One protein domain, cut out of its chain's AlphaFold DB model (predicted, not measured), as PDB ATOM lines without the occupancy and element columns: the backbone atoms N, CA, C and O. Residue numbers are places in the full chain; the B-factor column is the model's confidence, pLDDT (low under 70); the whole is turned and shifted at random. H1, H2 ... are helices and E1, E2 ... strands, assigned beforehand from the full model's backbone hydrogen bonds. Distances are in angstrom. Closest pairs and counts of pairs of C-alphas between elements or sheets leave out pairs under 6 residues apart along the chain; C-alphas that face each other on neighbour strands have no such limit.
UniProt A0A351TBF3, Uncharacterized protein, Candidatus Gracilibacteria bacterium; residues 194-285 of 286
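Overview. This is residues 194 to 285 of the 286 residues of an uncharacterized protein of Candidatus Gracilibacteria bacterium (UniProt A0A351TBF3). A twisted four-stranded sheet curls like part of a barrel round one helix, H2. The second helix, H1, sits at one end of the resulting rod, and the turn of the long E1-E2 hairpin, residues 206 to 214, makes the other end. The printed part has 92 residues, in the order E1 E2 H1 E3 H2 E4; the mixed sheet runs E3 E1 E2 E4, and the class is mixed, helices and strands. It is only just loose, close to compact, with a radius of gyration of the C-alphas of 14.8 A and spans of 51 by 23 by 18 A.

Arrangement. E1, residues 196 to 205, and E2, residues 215 to 228, form an antiparallel hairpin, with N 200 and O 220 2.8 A apart. E3, residues 246 to 250, is an edge strand parallel to E1, with N 248 and O 201 2.9 A apart. E4, residues 279 to 284, is the other edge strand, antiparallel to E2, with N 225 and O 282 2.9 A apart. The sheet curls round H2, residues 254 to 268; the closest C-alphas of H2 and E3 are those of Ala 257 and Thr 250, 6.3 A, and of H2 and E4 those of Asn 262 and Ile 281, 6.7 A. H1, residues 231 to 239, is on the sheet; its closest C-alpha pair with E2 is Tyr 234 and Pro 228, 5.7 A. The sheet and helices H1 and H2 make two layers, helices on one face of a sheet. H1 and H2 are apart. In H1 and H2 every O i to N i+4 pair is within hydrogen-bond range.

Along the chain. E1 begins at C-alpha 196 (-39.204, 31.267, 32.502), is 26.7 A long and bends by 57 degrees at residue 199. E2 is 34.3 A long and bends by 71 degrees at residue 220. H1 is 12.1 A, E3 12.8 A, H2 21.1 A and E4 16.0 A long. E4 ends at C-alpha 284 (-44.939, 40.235, 32.902).

Size, cuts and confidence. The two C-alphas farthest apart, those of Ser 210 and His 231, are 51.1 A apart. The printed part has no cut, and no link is long. The mean pLDDT of the printed part is 78.6; residues 206 to 214, 241, 271 to 274, 276 and 285 are under 70.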
ATOM      1  N   GLU A 194     -42.252  25.256  34.423       79.25
ATOM      2  CA  GLU A 194     -41.994  26.391  35.299       79.25
ATOM      3  C   GLU A 194     -42.037  27.693  34.486       79.25
ATOM      4  O   GLU A 194     -41.726  27.682  33.289       79.25
ATOM      5  N   PRO A 195     -42.445  28.818  35.095       83.12
ATOM      6  CA  PRO A 195     -42.274  30.119  34.467       83.12
ATOM      7  C   PRO A 195     -40.802  30.367  34.125       83.12
ATOM      8  O   PRO A 195     -39.917  30.063  34.924       83.12
ATOM      9  N   ALA A 196     -40.548  30.935  32.951       84.94
ATOM     10  CA  ALA A 196     -39.204  31.267  32.502       84.94
ATOM     11  C   ALA A 196     -38.856  32.725  32.814       84.94
ATOM     12  O   ALA A 196     -39.700  33.616  32.720       84.94
ATOM     13  N   GLU A 197     -37.586  32.968  33.119       88.94
ATOM     14  CA  GLU A 197     -37.006  34.303  33.247       88.94
ATOM     15  C   GLU A 197     -36.172  34.585  31.997       88.94
ATOM     16  O   GLU A 197     -35.120  33.977  31.799       88.94
ATOM     17  N   ILE A 198     -36.648  35.482  31.132       88.69
ATOM     18  CA  ILE A 198     -35.987  35.786  29.857       88.69
ATOM     19  C   ILE A 198     -35.349  37.174  29.931       88.69
ATOM     20  O   ILE A 198     -36.072  38.156  30.117       88.69
ATOM     21  N   PRO A 199     -34.023  37.309  29.752       89.81
ATOM     22  CA  PRO A 199     -33.382  38.616  29.781       89.81
ATOM     23  C   PRO A 199     -33.900  39.492  28.638       89.81
ATOM     24  O   PRO A 199     -33.958  39.059  27.486       89.81
ATOM     25  N   ALA A 200     -34.243  40.745  28.929       90.50
ATOM     26  CA  ALA A 200     -34.744  41.684  27.938       90.50
ATOM     27  C   ALA A 200     -34.233  43.110  28.151       90.50
ATOM     28  O   ALA A 200     -34.101  43.597  29.274       90.50
ATOM     29  N   LYS A 201     -34.002  43.787  27.025       90.62
ATOM     30  CA  LYS A 201     -33.713  45.217  26.941       90.62
ATOM     31  C   LYS A 201     -34.760  45.879  26.074       90.62
ATOM     32  O   LYS A 201     -34.876  45.568  24.887       90.62
ATOM     33  N   ILE A 202     -35.539  46.771  26.671       87.06
ATOM     34  CA  ILE A 202     -36.698  47.377  26.025       87.06
ATOM     35  C   ILE A 202     -36.605  48.889  26.160       87.06
ATOM     36  O   ILE A 202     -36.546  49.424  27.263       87.06
ATOM     37  N   SER A 203     -36.596  49.566  25.016       86.62
ATOM     38  CA  SER A 203     -36.672  51.023  24.917       86.62
ATOM     39  C   SER A 203     -38.005  51.419  24.291       86.62
ATOM     40  O   SER A 203     -38.260  51.083  23.126       86.62
ATOM     41  N   ILE A 204     -38.827  52.155  25.041       84.50
ATOM     42  CA  ILE A 204     -40.094  52.723  24.575       84.50
ATOM     43  C   ILE A 204     -39.914  54.233  24.405       84.50
ATOM     44  O   ILE A 204     -39.643  54.947  25.369       84.50
ATOM     45  N   PHE A 205     -40.077  54.735  23.183       80.44
ATOM     46  CA  PHE A 205     -40.064  56.171  22.902       80.44
ATOM     47  C   PHE A 205     -41.496  56.680  22.898       80.44
ATOM     48  O   PHE A 205     -42.304  56.245  22.082       80.44
ATOM     49  N   SER A 206     -41.808  57.636  23.764       66.62
ATOM     50  CA  SER A 206     -43.032  58.420  23.605       66.62
ATOM     51  C   SER A 206     -42.892  59.358  22.402       66.62
ATOM     52  O   SER A 206     -41.877  60.039  22.218       66.62
ATOM     53  N   SER A 207     -43.924  59.383  21.566       57.00
ATOM     54  CA  SER A 207     -44.119  60.424  20.562       57.00
ATOM     55  C   SER A 207     -44.876  61.577  21.221       57.00
ATOM     56  O   SER A 207     -46.019  61.377  21.624       57.00
ATOM     57  N   GLU A 208     -44.296  62.779  21.276       55.19
ATOM     58  CA  GLU A 208     -45.083  63.992  21.514       55.19
ATOM     59  C   GLU A 208     -44.773  65.115  20.519       55.19
ATOM     60  O   GLU A 208     -43.621  65.426  20.204       55.19
ATOM     61  N   GLU A 209     -45.863  65.772  20.120       52.03
ATOM     62  CA  GLU A 209     -45.998  67.027  19.368       52.03
ATOM     63  C   GLU A 209     -45.235  68.230  19.980       52.03
ATOM     64  O   GLU A 209     -45.260  69.322  19.419       52.03
ATOM     65  N   SER A 210     -44.530  68.059  21.107       50.81
ATOM     66  CA  SER A 210     -43.855  69.118  21.877       50.81
ATOM     67  C   SER A 210     -42.314  69.108  21.783       50.81
ATOM     68  O   SER A 210     -41.648  69.939  22.405       50.81
ATOM     69  N   GLY A 211     -41.720  68.207  20.989       55.00
ATOM     70  CA  GLY A 211     -40.280  68.206  20.674       55.00
ATOM     71  C   GLY A 211     -39.360  67.530  21.704       55.00
ATOM     72  O   GLY A 211     -38.177  67.350  21.418       55.00
ATOM     73  N   TRP A 212     -39.881  67.082  22.852       50.12
ATOM     74  CA  TRP A 212     -39.138  66.293  23.842       50.12
ATOM     75  C   TRP A 212     -39.582  64.828  23.808       50.12
ATOM     76  O   TRP A 212     -40.743  64.519  24.054       50.12
ATOM     77  N   ARG A 213     -38.654  63.907  23.522       62.34
ATOM     78  CA  ARG A 213     -38.906  62.459  23.594       62.34
ATOM     79  C   ARG A 213     -38.628  61.976  25.013       62.34
ATOM     80  O   ARG A 213     -37.481  62.044  25.451       62.34
ATOM     81  N   LYS A 214     -39.640  61.471  25.723       68.56
ATOM     82  CA  LYS A 214     -39.390  60.652  26.920       68.56
ATOM     83  C   LYS A 214     -39.104  59.228  26.462       68.56
ATOM     84  O   LYS A 214     -39.911  58.654  25.729       68.56
ATOM     85  N   GLU A 215     -37.949  58.710  26.859       77.00
ATOM     86  CA  GLU A 215     -37.545  57.324  26.650       77.00
ATOM     87  C   GLU A 215     -37.707  56.567  27.968       77.00
ATOM     88  O   GLU A 215     -37.145  56.962  28.991       77.00
ATOM     89  N   GLU A 216     -38.503  55.503  27.945       81.31
ATOM     90  CA  GLU A 216     -38.598  54.542  29.038       81.31
ATOM     91  C   GLU A 216     -37.697  53.352  28.715       81.31
ATOM     92  O   GLU A 216     -37.812  52.743  27.649       81.31
ATOM     93  N   HIS A 217     -36.793  53.035  29.639       85.06
ATOM     94  CA  HIS A 217     -35.859  51.927  29.517       85.06
ATOM     95  C   HIS A 217     -36.173  50.842  30.539       85.06
ATOM     96  O   HIS A 217     -36.282  51.117  31.735       85.06
ATOM     97  N   PHE A 218     -36.227  49.605  30.064       84.75
ATOM     98  CA  PHE A 218     -36.234  48.400  30.874       84.75
ATOM     99  C   PHE A 218     -35.000  47.561  30.525       84.75
ATOM    100  O   PHE A 218     -34.751  47.284  29.352       84.75
ATOM    101  N   ASP A 219     -34.230  47.177  31.540       88.81
ATOM    102  CA  ASP A 219     -33.092  46.257  31.437       88.81
ATOM    103  C   ASP A 219     -33.188  45.281  32.613       88.81
ATOM    104  O   ASP A 219     -32.941  45.649  33.766       88.81
ATOM    105  N   GLY A 220     -33.666  44.071  32.340       88.38
ATOM    106  CA  GLY A 220     -34.005  43.093  33.368       88.38
ATOM    107  C   GLY A 220     -34.536  41.793  32.780       88.38
ATOM    108  O   GLY A 220     -34.413  41.552  31.582       88.38
ATOM    109  N   ASN A 221     -35.134  40.951  33.619       88.88
ATOM    110  CA  ASN A 221     -35.751  39.704  33.175       88.88
ATOM    111  C   ASN A 221     -37.264  39.872  33.043       88.88
ATOM    112  O   ASN A 221     -37.920  40.442  33.916       88.88
ATOM    113  N   LEU A 222     -37.805  39.374  31.936       87.69
ATOM    114  CA  LEU A 222     -39.233  39.181  31.749       87.69
ATOM    115  C   LEU A 222     -39.631  37.858  32.385       87.69
ATOM    116  O   LEU A 222     -39.055  36.818  32.065       87.69
ATOM    117  N   HIS A 223     -40.666  37.904  33.212       88.38
ATOM    118  CA  HIS A 223     -41.297  36.718  33.753       88.38
ATOM    119  C   HIS A 223     -42.337  36.210  32.753       88.38
ATOM    120  O   HIS A 223     -43.323  36.903  32.458       88.38
ATOM    121  N   VAL A 224     -42.100  35.015  32.213       87.44
ATOM    122  CA  VAL A 224     -42.860  34.439  31.103       87.44
ATOM    123  C   VAL A 224     -43.525  33.137  31.528       87.44
ATOM    124  O   VAL A 224     -42.866  32.135  31.800       87.44
ATOM    125  N   GLU A 225     -44.855  33.134  31.540       87.12
ATOM    126  CA  GLU A 225     -45.657  31.936  31.789       87.12
ATOM    127  C   GLU A 225     -46.145  31.347  30.457       87.12
ATOM    128  O   GLU A 225     -46.842  32.010  29.678       87.12
ATOM    129  N   PHE A 226     -45.814  30.078  30.211       84.19
ATOM    130  CA  PHE A 226     -46.253  29.343  29.029       84.19
ATOM    131  C   PHE A 226     -47.509  28.516  29.311       84.19
ATOM    132  O   PHE A 226     -47.536  27.678  30.212       84.19
ATOM    133  N   ARG A 227     -48.546  28.701  28.486       83.25
ATOM    134  CA  ARG A 227     -49.787  27.913  28.516       83.25
ATOM    135  C   ARG A 227     -50.000  27.190  27.185       83.25
ATOM    136  O   ARG A 227     -50.744  27.686  26.327       83.25
ATOM    137  N   PRO A 228     -49.347  26.033  26.994       79.31
ATOM    138  CA  PRO A 228     -49.510  25.227  25.792       79.31
ATOM    139  C   PRO A 228     -50.941  24.693  25.683       79.31
ATOM    140  O   PRO A 228     -51.552  24.298  26.676       79.31
ATOM    141  N   GLN A 229     -51.473  24.685  24.466       80.69
ATOM    142  CA  GLN A 229     -52.808  24.172  24.144       80.69
ATOM    143  C   GLN A 229     -52.772  22.728  23.625       80.69
ATOM    144  O   GLN A 229     -53.815  22.081  23.540       80.69
ATOM    145  N   ASN A 230     -51.583  22.218  23.285       76.88
ATOM    146  CA  ASN A 230     -51.373  20.864  22.788       76.88
ATOM    147  C   ASN A 230     -50.010  20.290  23.238       76.88
ATOM    148  O   ASN A 230     -49.167  20.985  23.805       76.88
ATOM    149  N   HIS A 231     -49.798  19.000  22.978       73.31
ATOM    150  CA  HIS A 231     -48.594  18.278  23.395       73.31
ATOM    151  C   HIS A 231     -47.322  18.672  22.622       73.31
ATOM    152  O   HIS A 231     -46.237  18.667  23.198       73.31
ATOM    153  N   GLU A 232     -47.421  19.032  21.341       77.81
ATOM    154  CA  GLU A 232     -46.247  19.419  20.542       77.81
ATOM    155  C   GLU A 232     -45.678  20.765  21.010       77.81
ATOM    156  O   GLU A 232     -44.466  20.902  21.174       77.81
ATOM    157  N   ALA A 233     -46.552  21.709  21.370       77.75
ATOM    158  CA  ALA A 233     -46.189  22.935  22.073       77.75
ATOM    159  C   ALA A 233     -45.451  22.654  23.381       77.75
ATOM    160  O   ALA A 233     -44.430  23.272  23.674       77.75
ATOM    161  N   TYR A 234     -45.947  21.688  24.152       78.81
ATOM    162  CA  TYR A 234     -45.337  21.305  25.418       78.81
ATOM    163  C   TYR A 234     -43.913  20.766  25.243       78.81
ATOM    164  O   TYR A 234     -43.000  21.167  25.963       78.81
ATOM    165  N   LYS A 235     -43.714  19.876  24.263       77.44
ATOM    166  CA  LYS A 235     -42.392  19.328  23.931       77.44
ATOM    167  C   LYS A 235     -41.427  20.402  23.463       77.44
ATOM    168  O   LYS A 235     -40.267  20.359  23.851       77.44
ATOM    169  N   ALA A 236     -41.895  21.330  22.632       78.31
ATOM    170  CA  ALA A 236     -41.062  22.415  22.139       78.31
ATOM    171  C   ALA A 236     -40.568  23.295  23.293       78.31
ATOM    172  O   ALA A 236     -39.373  23.536  23.384       78.31
ATOM    173  N   ILE A 237     -41.452  23.673  24.226       79.12
ATOM    174  CA  ILE A 237     -41.070  24.472  25.400       79.12
ATOM    175  C   ILE A 237     -40.093  23.705  26.302       79.12
ATOM    176  O   ILE A 237     -39.093  24.271  26.719       79.12
ATOM    177  N   LEU A 238     -40.334  22.417  26.577       77.06
ATOM    178  CA  LEU A 238     -39.414  21.603  27.389       77.06
ATOM    179  C   LEU A 238     -38.059  21.349  26.714       77.06
ATOM    180  O   LEU A 238     -37.048  21.200  27.394       77.06
ATOM    181  N   GLY A 239     -38.047  21.216  25.387       72.38
ATOM    182  CA  GLY A 239     -36.829  21.022  24.601       72.38
ATOM    183  C   GLY A 239     -36.027  22.310  24.419       72.38
ATOM    184  O   GLY A 239     -34.845  22.250  24.074       72.38
ATOM    185  N   GLN A 240     -36.656  23.462  24.658       72.56
ATOM    186  CA  GLN A 240     -36.020  24.766  24.638       72.56
ATOM    187  C   GLN A 240     -35.131  24.906  25.879       72.56
ATOM    188  O   GLN A 240     -35.618  25.126  26.982       72.56
ATOM    189  N   GLY A 241     -33.819  24.737  25.701       61.88
ATOM    190  CA  GLY A 241     -32.863  24.800  26.810       61.88
ATOM    191  C   GLY A 241     -32.782  26.186  27.451       61.88
ATOM    192  O   GLY A 241     -32.976  26.300  28.652       61.88
ATOM    193  N   ASP A 242     -32.539  27.226  26.647       75.44
ATOM    194  CA  ASP A 242     -32.377  28.607  27.111       75.44
ATOM    195  C   ASP A 242     -32.925  29.607  26.079       75.44
ATOM    196  O   ASP A 242     -32.790  29.411  24.867       75.44
ATOM    197  N   PHE A 243     -33.511  30.705  26.562       82.56
ATOM    198  CA  PHE A 243     -33.927  31.831  25.726       82.56
ATOM    199  C   PHE A 243     -32.802  32.863  25.601       82.56
ATOM    200  O   PHE A 243     -32.168  33.253  26.584       82.56
ATOM    201  N   HIS A 244     -32.573  33.348  24.385       86.44
ATOM    202  CA  HIS A 244     -31.661  34.455  24.129       86.44
ATOM    203  C   HIS A 244     -32.274  35.791  24.557       86.44
ATOM    204  O   HIS A 244     -33.492  35.978  24.532       86.44
ATOM    205  N   GLN A 245     -31.404  36.753  24.879       89.12
ATOM    206  CA  GLN A 245     -31.823  38.093  25.272       89.12
ATOM    207  C   GLN A 245     -32.670  38.775  24.193       89.12
ATOM    208  O   GLN A 245     -32.244  38.924  23.046       89.12
ATOM    209  N   ILE A 246     -33.840  39.257  24.603       89.94
ATOM    210  CA  ILE A 246     -34.787  39.972  23.751       89.94
ATOM    211  C   ILE A 246     -34.414  41.455  23.720       89.94
ATOM    212  O   ILE A 246     -34.289  42.097  24.761       89.94
ATOM    213  N   ASN A 247     -34.254  42.024  22.525       89.50
ATOM    214  CA  ASN A 247     -33.938  43.442  22.346       89.50
ATOM    215  C   ASN A 247     -35.061  44.124  21.563       89.50
ATOM    216  O   ASN A 247     -35.233  43.854  20.375       89.50
ATOM    217  N   ILE A 248     -35.813  45.014  22.212       87.12
ATOM    218  CA  ILE A 248     -36.971  45.684  21.607       87.12
ATOM    219  C   ILE A 248     -36.799  47.188  21.665       87.12
ATOM    220  O   ILE A 248     -36.469  47.779  22.694       87.12
ATOM    221  N   ARG A 249     -37.082  47.823  20.533       83.62
ATOM    222  CA  ARG A 249     -37.062  49.269  20.389       83.62
ATOM    223  C   ARG A 249     -38.350  49.703  19.700       83.62
ATOM    224  O   ARG A 249     -38.501  49.462  18.506       83.62
ATOM    225  N   THR A 250     -39.278  50.313  20.437       80.50
ATOM    226  CA  THR A 250     -40.590  50.724  19.903       80.50
ATOM    227  C   THR A 250     -40.919  52.169  20.258       80.50
ATOM    228  O   THR A 250     -40.557  52.646  21.326       80.50
ATOM    229  N   GLY A 251     -41.584  52.889  19.353       70.69
ATOM    230  CA  GLY A 251     -41.954  54.299  19.528       70.69
ATOM    231  C   GLY A 251     -43.440  54.543  19.788       70.69
ATOM    232  O   GLY A 251     -43.915  55.645  19.527       70.69
ATOM    233  N   ILE A 252     -44.180  53.501  20.180       70.38
ATOM    234  CA  ILE A 252     -45.648  53.514  20.188       70.38
ATOM    235  C   ILE A 252     -46.181  53.357  21.619       70.38
ATOM    236  O   ILE A 252     -46.673  54.327  22.191       70.38
ATOM    237  N   SER A 253     -46.065  52.171  22.227       79.50
ATOM    238  CA  SER A 253     -46.532  51.927  23.598       79.50
ATOM    239  C   SER A 253     -45.868  50.710  24.262       79.50
ATOM    240  O   SER A 253     -45.213  49.892  23.613       79.50
ATOM    241  N   ARG A 254     -46.089  50.555  25.576       80.94
ATOM    242  CA  ARG A 254     -45.711  49.359  26.352       80.94
ATOM    243  C   ARG A 254     -46.433  48.093  25.890       80.94
ATOM    244  O   ARG A 254     -45.849  47.018  25.953       80.94
ATOM    245  N   MET A 255     -47.669  48.215  25.404       82.31
ATOM    246  CA  MET A 255     -48.418  47.072  24.871       82.31
ATOM    247  C   MET A 255     -47.769  46.532  23.595       82.31
ATOM    248  O   MET A 255     -47.588  45.324  23.481       82.31
ATOM    249  N   ASP A 256     -47.318  47.417  22.703       83.19
ATOM    250  CA  ASP A 256     -46.609  47.001  21.485       83.19
ATOM    251  C   ASP A 256     -45.253  46.367  21.819       83.19
ATOM    252  O   ASP A 256     -44.832  45.408  21.179       83.19
ATOM    253  N   ALA A 257     -44.565  46.872  22.852       83.88
ATOM    254  CA  ALA A 257     -43.328  46.260  23.331       83.88
ATOM    255  C   ALA A 257     -43.554  44.823  23.832       83.88
ATOM    256  O   ALA A 257     -42.754  43.938  23.534       83.88
ATOM    257  N   LEU A 258     -44.649  44.574  24.556       84.56
ATOM    258  CA  LEU A 258     -45.015  43.234  25.023       84.56
ATOM    259  C   LEU A 258     -45.411  42.305  23.868       84.56
ATOM    260  O   LEU A 258     -45.055  41.127  23.886       84.56
ATOM    261  N   GLU A 259     -46.114  42.813  22.857       85.69
ATOM    262  CA  GLU A 259     -46.483  42.029  21.674       85.69
ATOM    263  C   GLU A 259     -45.251  41.629  20.850       85.69
ATOM    264  O   GLU A 259     -45.112  40.467  20.462       85.69
ATOM    265  N   LEU A 260     -44.302  42.552  20.667       86.75
ATOM    266  CA  LEU A 260     -43.016  42.260  20.031       86.75
ATOM    267  C   LEU A 260     -42.193  41.245  20.836       86.75
ATOM    268  O   LEU A 260     -41.576  40.362  20.243       86.75
ATOM    269  N   ALA A 261     -42.220  41.323  22.171       86.62
ATOM    270  CA  ALA A 261     -41.568  40.333  23.029       86.62
ATOM    271  C   ALA A 261     -42.190  38.950  22.848       86.62
ATOM    272  O   ALA A 261     -41.470  37.970  22.689       86.62
ATOM    273  N   ASN A 262     -43.520  38.874  22.805       86.88
ATOM    274  CA  ASN A 262     -44.241  37.628  22.574       86.88
ATOM    275  C   ASN A 262     -43.866  36.997  21.219       86.88
ATOM    276  O   ASN A 262     -43.536  35.813  21.157       86.88
ATOM    277  N   MET A 263     -43.828  37.791  20.144       85.38
ATOM    278  CA  MET A 263     -43.403  37.296  18.830       85.38
ATOM    279  C   MET A 263     -41.954  36.797  18.822       85.38
ATOM    280  O   MET A 263     -41.673  35.764  18.219       85.38
ATOM    281  N   GLU A 264     -41.043  37.484  19.510       87.38
ATOM    282  CA  GLU A 264     -39.645  37.055  19.593       87.38
ATOM    283  C   GLU A 264     -39.486  35.756  20.398       87.38
ATOM    284  O   GLU A 264     -38.738  34.866  19.996       87.38
ATOM    285  N   ILE A 265     -40.245  35.585  21.484       87.38
ATOM    286  CA  ILE A 265     -40.280  34.330  22.252       87.38
ATOM    287  C   ILE A 265     -40.786  33.179  21.369       87.38
ATOM    288  O   ILE A 265     -40.185  32.103  21.356       87.38
ATOM    289  N   LEU A 266     -41.849  33.405  20.587       85.31
ATOM    290  CA  LEU A 266     -42.357  32.419  19.626       85.31
ATOM    291  C   LEU A 266     -41.333  32.089  18.534       85.31
ATOM    292  O   LEU A 266     -41.209  30.927  18.151       85.31
ATOM    293  N   ASN A 267     -40.589  33.084  18.038       84.81
ATOM    294  CA  ASN A 267     -39.514  32.868  17.065       84.81
ATOM    295  C   ASN A 267     -38.440  31.942  17.626       84.81
ATOM    296  O   ASN A 267     -38.040  30.986  16.955       84.81
ATOM    297  N   GLN A 268     -38.005  32.207  18.858       84.69
ATOM    298  CA  GLN A 268     -36.998  31.392  19.524       84.69
ATOM    299  C   GLN A 268     -37.492  29.959  19.736       84.69
ATOM    300  O   GLN A 268     -36.724  29.040  19.462       84.69
ATOM    301  N   LEU A 269     -38.769  29.757  20.089       80.19
ATOM    302  CA  LEU A 269     -39.418  28.436  20.205       80.19
ATOM    303  C   LEU A 269     -39.481  27.622  18.894       80.19
ATOM    304  O   LEU A 269     -39.982  26.497  18.884       80.19
ATOM    305  N   GLY A 270     -38.966  28.163  17.785       73.69
ATOM    306  CA  GLY A 270     -38.894  27.489  16.495       73.69
ATOM    307  C   GLY A 270     -40.087  27.828  15.610       73.69
ATOM    308  O   GLY A 270     -40.963  26.989  15.374       73.69
ATOM    309  N   PHE A 271     -40.101  29.057  15.083       56.19
ATOM    310  CA  PHE A 271     -41.095  29.494  14.098       56.19
ATOM    311  C   PHE A 271     -41.140  28.511  12.913       56.19
ATOM    312  O   PHE A 271     -40.171  28.361  12.166       56.19
ATOM    313  N   GLY A 272     -42.266  27.804  12.770       53.81
ATOM    314  CA  GLY A 272     -42.473  26.749  11.770       53.81
ATOM    315  C   GLY A 272     -43.025  25.440  12.339       53.81
ATOM    316  O   GLY A 272     -43.713  24.719  11.618       53.81
ATOM    317  N   LEU A 273     -42.792  25.156  13.625       58.81
ATOM    318  CA  LEU A 273     -43.332  23.971  14.310       58.81
ATOM    319  C   LEU A 273     -44.607  24.265  15.113       58.81
ATOM    320  O   LEU A 273     -45.415  23.363  15.320       58.81
ATOM    321  N   LEU A 274     -44.805  25.516  15.529       66.62
ATOM    322  CA  LEU A 274     -45.896  25.931  16.409       66.62
ATOM    323  C   LEU A 274     -46.605  27.162  15.857       66.62
ATOM    324  O   LEU A 274     -45.960  28.094  15.372       66.62
ATOM    325  N   ARG A 275     -47.937  27.172  15.931       71.69
ATOM    326  CA  ARG A 275     -48.758  28.349  15.621       71.69
ATOM    327  C   ARG A 275     -48.952  29.179  16.886       71.69
ATOM    328  O   ARG A 275     -48.939  28.651  17.993       71.69
ATOM    329  N   SER A 276     -49.218  30.474  16.730       69.75
ATOM    330  CA  SER A 276     -49.564  31.361  17.854       69.75
ATOM    331  C   SER A 276     -50.815  30.907  18.621       69.75
ATOM    332  O   SER A 276     -50.988  31.245  19.785       69.75
ATOM    333  N   GLU A 277     -51.678  30.113  17.988       79.38
ATOM    334  CA  GLU A 277     -52.870  29.510  18.595       79.38
ATOM    335  C   GLU A 277     -52.531  28.328  19.520       79.38
ATOM    336  O   GLU A 277     -53.302  28.005  20.425       79.38
ATOM    337  N   ASP A 278     -51.371  27.698  19.321       76.69
ATOM    338  CA  ASP A 278     -50.952  26.499  20.050       76.69
ATOM    339  C   ASP A 278     -50.358  26.831  21.426       76.69
ATOM    340  O   ASP A 278     -50.268  25.957  22.292       76.69
ATOM    341  N   ILE A 279     -49.950  28.087  21.646       80.81
ATOM    342  CA  ILE A 279     -49.313  28.545  22.883       80.81
ATOM    343  C   ILE A 279     -49.848  29.915  23.264       80.81
ATOM    344  O   ILE A 279     -49.672  30.895  22.548       80.81
ATOM    345  N   LYS A 280     -50.413  30.011  24.468       83.56
ATOM    346  CA  LYS A 280     -50.667  31.304  25.097       83.56
ATOM    347  C   LYS A 280     -49.471  31.679  25.971       83.56
ATOM    348  O   LYS A 280     -49.157  30.963  26.916       83.56
ATOM    349  N   ILE A 281     -48.833  32.803  25.659       83.31
ATOM    350  CA  ILE A 281     -47.686  33.338  26.398       83.31
ATOM    351  C   ILE A 281     -48.157  34.542  27.207       83.31
ATOM    352  O   ILE A 281     -48.802  35.445  26.671       83.31
ATOM    353  N   ILE A 282     -47.868  34.539  28.506       84.06
ATOM    354  CA  ILE A 282     -48.156  35.660  29.399       84.06
ATOM    355  C   ILE A 282     -46.817  36.248  29.820       84.06
ATOM    356  O   ILE A 282     -46.051  35.605  30.530       84.06
ATOM    357  N   VAL A 283     -46.544  37.465  29.357       83.50
ATOM    358  CA  VAL A 283     -45.323  38.208  29.677       83.50
ATOM    359  C   VAL A 283     -45.644  39.243  30.749       83.50
ATOM    360  O   VAL A 283     -46.599  40.010  30.616       83.50
ATOM    361  N   SER A 284     -44.846  39.267  31.808       78.69
ATOM    362  CA  SER A 284     -44.939  40.235  32.902       78.69
ATOM    363  C   SER A 284     -43.546  40.732  33.296       78.69
ATOM    364  O   SER A 284     -42.552  40.059  33.037       78.69
ATOM    365  N   GLY A 285     -43.458  41.932  33.881       66.19
ATOM    366  CA  GLY A 285     -42.187  42.487  34.375       66.19
ATOM    367  C   GLY A 285     -41.737  43.810  33.745       66.19
ATOM    368  O   GLY A 285     -40.930  44.497  34.361       66.19
TER     369      GLY A 285